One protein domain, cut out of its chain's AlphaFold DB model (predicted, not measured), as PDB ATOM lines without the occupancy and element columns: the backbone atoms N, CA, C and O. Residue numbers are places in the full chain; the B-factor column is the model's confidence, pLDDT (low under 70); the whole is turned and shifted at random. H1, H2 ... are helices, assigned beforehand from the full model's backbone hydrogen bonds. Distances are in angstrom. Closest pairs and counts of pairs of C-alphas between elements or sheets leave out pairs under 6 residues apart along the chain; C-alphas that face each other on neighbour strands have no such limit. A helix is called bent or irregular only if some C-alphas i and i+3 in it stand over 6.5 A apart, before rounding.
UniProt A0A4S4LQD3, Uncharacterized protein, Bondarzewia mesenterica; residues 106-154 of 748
ATOM      1  N   LEU A 106     125.248 167.634 107.747       91.69
ATOM      2  CA  LEU A 106     125.199 166.191 107.996       91.69
ATOM      3  C   LEU A 106     124.206 165.504 107.058       91.69
ATOM      4  O   LEU A 106     124.578 164.539 106.401       91.69
ATOM      5  N   SER A 107     122.993 166.044 106.907       92.75
ATOM      6  CA  SER A 107     121.988 165.476 105.999       92.75
ATOM      7  C   SER A 107     122.440 165.471 104.538       92.75
ATOM      8  O   SER A 107     121.978 164.650 103.762       92.75
ATOM      9  N   ALA A 108     123.314 166.406 104.150       81.12
ATOM     10  CA  ALA A 108     123.863 166.478 102.798       81.12
ATOM     11  C   ALA A 108     125.087 165.569 102.576       81.12
ATOM     12  O   ALA A 108     125.453 165.326 101.432       81.12
ATOM     13  N   SER A 109     125.751 165.116 103.645       85.81
ATOM     14  CA  SER A 109     126.998 164.334 103.565       85.81
ATOM     15  C   SER A 109     126.836 162.857 103.918       85.81
ATOM     16  O   SER A 109     127.730 162.067 103.624       85.81
ATOM     17  N   LEU A 110     125.720 162.480 104.542       85.56
ATOM     18  CA  LEU A 110     125.422 161.115 104.962       85.56
ATOM     19  C   LEU A 110     124.308 160.507 104.109       85.56
ATOM     20  O   LEU A 110     123.458 161.218 103.572       85.56
ATOM     21  N   THR A 111     124.295 159.177 104.017       82.00
ATOM     22  CA  THR A 111     123.148 158.449 103.464       82.00
ATOM     23  C   THR A 111     121.924 158.637 104.371       82.00
ATOM     24  O   THR A 111     122.094 158.873 105.573       82.00
ATOM     25  N   PRO A 112     120.692 158.518 103.842       82.62
ATOM     26  CA  PRO A 112     119.478 158.662 104.645       82.62
ATOM     27  C   PRO A 112     119.462 157.752 105.878       82.62
ATOM     28  O   PRO A 112     119.186 158.236 106.970       82.62
ATOM     29  N   ASP A 113     119.847 156.481 105.727       82.25
ATOM     30  CA  ASP A 113     119.839 155.505 106.825       82.25
ATOM     31  C   ASP A 113     120.853 155.860 107.917       82.25
ATOM     32  O   ASP A 113     120.512 155.894 109.095       82.25
ATOM     33  N   THR A 114     122.088 156.212 107.538       88.62
ATOM     34  CA  THR A 114     123.114 156.636 108.502       88.62
ATOM     35  C   THR A 114     122.753 157.967 109.154       88.62
ATOM     36  O   THR A 114     123.057 158.190 110.325       88.62
ATOM     37  N   PHE A 115     122.099 158.869 108.420       93.31
ATOM     38  CA  PHE A 115     121.603 160.113 108.988       93.31
ATOM     39  C   PHE A 115     120.495 159.847 110.011       93.31
ATOM     40  O   PHE A 115     120.566 160.396 111.107       93.31
ATOM     41  N   ILE A 116     119.527 158.975 109.707       92.62
ATOM     42  CA  ILE A 116     118.471 158.560 110.644       92.62
ATOM     43  C   ILE A 116     119.084 157.903 111.883       92.62
ATOM     44  O   ILE A 116     118.782 158.328 112.993       92.62
ATOM     45  N   GLU A 117     120.014 156.963 111.713       92.94
ATOM     46  CA  GLU A 117     120.711 156.310 112.827       92.94
ATOM     47  C   GLU A 117     121.474 157.329 113.699       92.94
ATOM     48  O   GLU A 117     121.474 157.241 114.929       92.94
ATOM     49  N   LEU A 118     122.095 158.347 113.090       96.38
ATOM     50  CA  LEU A 118     122.744 159.443 113.817       96.38
ATOM     51  C   LEU A 118     121.716 160.265 114.606       96.38
ATOM     52  O   LEU A 118     121.959 160.589 115.773       96.38
ATOM     53  N   LEU A 119     120.573 160.596 113.996       95.75
ATOM     54  CA  LEU A 119     119.489 161.306 114.675       95.75
ATOM     55  C   LEU A 119     118.963 160.496 115.866       95.75
ATOM     56  O   LEU A 119     118.864 161.053 116.956       95.75
ATOM     57  N   GLU A 120     118.712 159.200 115.691       96.44
ATOM     58  CA  GLU A 120     118.229 158.289 116.734       96.44
ATOM     59  C   GLU A 120     119.212 158.138 117.895       96.44
ATOM     60  O   GLU A 120     118.816 158.207 119.058       96.44
ATOM     61  N   ASN A 121     120.503 157.988 117.599       96.94
ATOM     62  CA  ASN A 121     121.517 157.741 118.622       96.94
ATOM     63  C   ASN A 121     121.969 159.006 119.359       96.94
ATOM     64  O   ASN A 121     122.406 158.930 120.511       96.94
ATOM     65  N   HIS A 122     121.917 160.169 118.705       96.31
ATOM     66  CA  HIS A 122     122.527 161.387 119.238       96.31
ATOM     67  C   HIS A 122     121.563 162.555 119.394       96.31
ATOM     68  O   HIS A 122     121.665 163.270 120.390       96.31
ATOM     69  N   LEU A 123     120.647 162.782 118.448       95.75
ATOM     70  CA  LEU A 123     119.764 163.946 118.506       95.75
ATOM     71  C   LEU A 123     118.502 163.671 119.325       95.75
ATOM     72  O   LEU A 123     118.163 164.478 120.187       95.75
ATOM     73  N   TYR A 124     117.819 162.550 119.090       96.31
ATOM     74  CA  TYR A 124     116.559 162.228 119.762       96.31
ATOM     75  C   TYR A 124     116.706 162.158 121.292       96.31
ATOM     76  O   TYR A 124     115.945 162.854 121.962       96.31
ATOM     77  N   PRO A 125     117.736 161.507 121.880       97.69
ATOM     78  CA  PRO A 125     117.918 161.502 123.332       97.69
ATOM     79  C   PRO A 125     118.137 162.906 123.911       97.69
ATOM     80  O   PRO A 125     117.694 163.207 125.019       97.69
ATOM     81  N   VAL A 126     118.805 163.787 123.156       97.25
ATOM     82  CA  VAL A 126     119.002 165.183 123.560       97.25
ATOM     83  C   VAL A 126     117.672 165.926 123.539       97.25
ATOM     84  O   VAL A 126     117.349 166.581 124.529       97.25
ATOM     85  N   LEU A 127     116.881 165.785 122.471       96.06
ATOM     86  CA  LEU A 127     115.542 166.372 122.380       96.06
ATOM     87  C   LEU A 127     114.625 165.869 123.509       96.06
ATOM     88  O   LEU A 127     113.921 166.670 124.122       96.06
ATOM     89  N   ASP A 128     114.704 164.585 123.856       97.06
ATOM     90  CA  ASP A 128     113.920 163.972 124.935       97.06
ATOM     91  C   ASP A 128     114.355 164.422 126.335       97.06
ATOM     92  O   ASP A 128     113.538 164.471 127.260       97.06
ATOM     93  N   SER A 129     115.627 164.800 126.490       97.38
ATOM     94  CA  SER A 129     116.178 165.325 127.743       97.38
ATOM     95  C   SER A 129     115.846 166.800 128.004       97.38
ATOM     96  O   SER A 129     116.088 167.295 129.109       97.38
ATOM     97  N   LEU A 130     115.285 167.516 127.020       97.12
ATOM     98  CA  LEU A 130     114.940 168.927 127.177       97.12
ATOM     99  C   LEU A 130     113.856 169.131 128.262       97.12
ATOM    100  O   LEU A 130     112.974 168.283 128.461       97.12
ATOM    101  N   PRO A 131     113.852 170.286 128.955       98.12
ATOM    102  CA  PRO A 131     112.750 170.685 129.825       98.12
ATOM    103  C   PRO A 131     111.393 170.580 129.118       98.12
ATOM    104  O   PRO A 131     111.287 170.852 127.923       98.12
ATOM    105  N   ILE A 132     110.341 170.231 129.865       97.19
ATOM    106  CA  ILE A 132     108.993 169.978 129.316       97.19
ATOM    107  C   ILE A 132     108.506 171.138 128.436       97.19
ATOM    108  O   ILE A 132     108.010 170.896 127.342       97.19
ATOM    109  N   SER A 133     108.702 172.388 128.863       96.69
ATOM    110  CA  SER A 133     108.297 173.566 128.083       96.69
ATOM    111  C   SER A 133     108.970 173.631 126.710       96.69
ATOM    112  O   SER A 133     108.308 173.923 125.720       96.69
ATOM    113  N   GLN A 134     110.264 173.313 126.635       97.19
ATOM    114  CA  GLN A 134     111.019 173.299 125.381       97.19
ATOM    115  C   GLN A 134     110.633 172.105 124.507       97.19
ATOM    116  O   GLN A 134     110.486 172.270 123.298       97.19
ATOM    117  N   ARG A 135     110.404 170.927 125.105       96.62
ATOM    118  CA  ARG A 135     109.892 169.757 124.376       96.62
ATOM    119  C   ARG A 135     108.545 170.035 123.732       96.62
ATOM    120  O   ARG A 135     108.384 169.724 122.560       96.62
ATOM    121  N   CYS A 136     107.621 170.671 124.455       96.25
ATOM    122  CA  CYS A 136     106.342 171.100 123.891       96.25
ATOM    123  C   CYS A 136     106.550 172.040 122.698       96.25
ATOM    124  O   CYS A 136     106.010 171.781 121.636       96.25
ATOM    125  N   THR A 137     107.416 173.055 122.814       97.50
ATOM    126  CA  THR A 137     107.704 173.965 121.689       97.50
ATOM    127  C   THR A 137     108.282 173.242 120.467       97.50
ATOM    128  O   THR A 137     107.888 173.534 119.340       97.50
ATOM    129  N   VAL A 138     109.209 172.299 120.666       95.12
ATOM    130  CA  VAL A 138     109.778 171.502 119.567       95.12
ATOM    131  C   VAL A 138     108.710 170.601 118.944       95.12
ATOM    132  O   VAL A 138     108.598 170.558 117.721       95.12
ATOM    133  N   ALA A 139     107.904 169.922 119.761       95.50
ATOM    134  CA  ALA A 139     106.819 169.064 119.293       95.50
ATOM    135  C   ALA A 139     105.760 169.855 118.509       95.50
ATOM    136  O   ALA A 139     105.358 169.419 117.431       95.50
ATOM    137  N   ASP A 140     105.367 171.035 118.990       96.38
ATOM    138  CA  ASP A 140     104.423 171.924 118.307       96.38
ATOM    139  C   ASP A 140     104.988 172.394 116.959       96.38
ATOM    140  O   ASP A 140     104.289 172.363 115.947       96.38
ATOM    141  N   ALA A 141     106.274 172.767 116.909       96.19
ATOM    142  CA  ALA A 141     106.937 173.177 115.673       96.19
ATOM    143  C   ALA A 141     107.041 172.031 114.651       96.19
ATOM    144  O   ALA A 141     106.797 172.243 113.463       96.19
ATOM    145  N   LEU A 142     107.370 170.814 115.100       93.94
ATOM    146  CA  LEU A 142     107.411 169.624 114.244       93.94
ATOM    147  C   LEU A 142     106.012 169.239 113.750       93.94
ATOM    148  O   LEU A 142     105.847 168.949 112.568       93.94
ATOM    149  N   THR A 143     105.001 169.312 114.618       94.69
ATOM    150  CA  THR A 143     103.597 169.056 114.267       94.69
ATOM    151  C   THR A 143     103.092 170.079 113.251       94.69
ATOM    152  O   THR A 143     102.446 169.710 112.271       94.69
ATOM    153  N   ALA A 144     103.429 171.360 113.426       95.69
ATOM    154  CA  ALA A 144     103.103 172.411 112.467       95.69
ATOM    155  C   ALA A 144     103.791 172.176 111.112       95.69
ATOM    156  O   ALA A 144     103.136 172.231 110.072       95.69
ATOM    157  N   ALA A 145     105.086 171.840 111.113       93.25
ATOM    158  CA  ALA A 145     105.829 171.529 109.892       93.25
ATOM    159  C   ALA A 145     105.276 170.289 109.165       93.25
ATOM    160  O   ALA A 145     105.181 170.281 107.935       93.25
ATOM    161  N   GLN A 146     104.873 169.258 109.912       91.44
ATOM    162  CA  GLN A 146     104.201 168.081 109.367       91.44
ATOM    163  C   GLN A 146     102.836 168.449 108.774       91.44
ATOM    164  O   GLN A 146     102.558 168.094 107.632       91.44
ATOM    165  N   GLY A 147     102.026 169.238 109.485       94.12
ATOM    166  CA  GLY A 147     100.740 169.727 108.985       94.12
ATOM    167  C   GLY A 147     100.872 170.538 107.691       94.12
ATOM    168  O   GLY A 147     100.085 170.351 106.759       94.12
ATOM    169  N   ASP A 148     101.900 171.383 107.591       93.31
ATOM    170  CA  ASP A 148     102.222 172.134 106.375       93.31
ATOM    171  C   ASP A 148     102.646 171.219 105.223       93.31
ATOM    172  O   ASP A 148     102.193 171.402 104.086       93.31
ATOM    173  N   ARG A 149     103.480 170.208 105.498       89.81
ATOM    174  CA  ARG A 149     103.854 169.184 104.514       89.81
ATOM    175  C   ARG A 149     102.618 168.436 104.017       89.81
ATOM    176  O   ARG A 149     102.404 168.386 102.808       89.81
ATOM    177  N   ASP A 150     101.777 167.936 104.914       91.19
ATOM    178  CA  ASP A 150     100.567 167.175 104.583       91.19
ATOM    179  C   ASP A 150      99.546 168.028 103.827       91.19
ATOM    180  O   ASP A 150      98.816 167.543 102.959       91.19
ATOM    181  N   ARG A 151      99.472 169.326 104.131       95.50
ATOM    182  CA  ARG A 151      98.650 170.273 103.374       95.50
ATOM    183  C   ARG A 151      99.166 170.431 101.944       95.50
ATOM    184  O   ARG A 151      98.357 170.372 101.019       95.50
ATOM    185  N   ARG A 152     100.479 170.590 101.749       91.44
ATOM    186  CA  ARG A 152     101.096 170.684 100.410       91.44
ATOM    187  C   ARG A 152     100.938 169.383  99.624       91.44
ATOM    188  O   ARG A 152     100.546 169.437  98.464       91.44
ATOM    189  N   VAL A 153     101.171 168.234 100.262       89.81
ATOM    190  CA  VAL A 153     100.933 166.895  99.694       89.81
ATOM    191  C   VAL A 153      99.488 166.787  99.214       89.81
ATOM    192  O   VAL A 153      99.251 166.552  98.035       89.81
ATOM    193  N   ARG A 154      98.505 167.066 100.083       93.94
ATOM    194  CA  ARG A 154      97.079 167.014  99.720       93.94
ATOM    195  C   ARG A 154      96.713 167.970  98.591       93.94
ATOM    196  O   ARG A 154      95.883 167.621  97.760       93.94
TER     197      ARG A 154
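This is residues 106 to 154 of the 748 residues of an uncharacterized protein of Bondarzewia mesenterica (UniProt A0A4S4LQD3). The longest helix, H3, makes one arm of an open V; H2, kinked, makes the other, and the one-turn H1 folds back beside the outer end of H2. The printed part has 49 residues with three named helices, H1, H2, H3 along the chain, and no named strand: all helix. It is loose, with a radius of gyration of the C-alphas of 13.3 A, and flat, spanning 32 by 28 by 12 A.

Find C-alpha 132 at (108.993, 169.978, 129.316); from there H3, residues 132 to 154, runs 32.0 A to C-alpha 154 at (97.079, 167.014, 99.720). H2, residues 112 to 129, covers 24.3 A, with a kink of 37 degrees near residue 119; it is only just irregular, C-alphas 121 and 124 being 6.8 A apart. H1, residues 106 to 109, covers 5.1 A.

H3 and H2 are close but not clearly touching; their closest C-alphas, of Arg 135 and Leu 127, are 6.9 A apart. They run opposite ways at a steep tilt of 37 degrees, only just past shallow. H1 is close to but not clearly touching H2, the closest C-alphas being those of Ser 107 and Phe 115, 6.2 A apart. H1 and H3 are apart. Every O i to N i+4 pair of H3 is within hydrogen-bond range, 11 of 14 in H2; H1 is too short for one.

The C-alphas of Pro 131 and Arg 154, the two farthest apart, are 34.1 A apart. Both links are tight, the printed part has no cut, and no printed residue is under 70 in pLDDT.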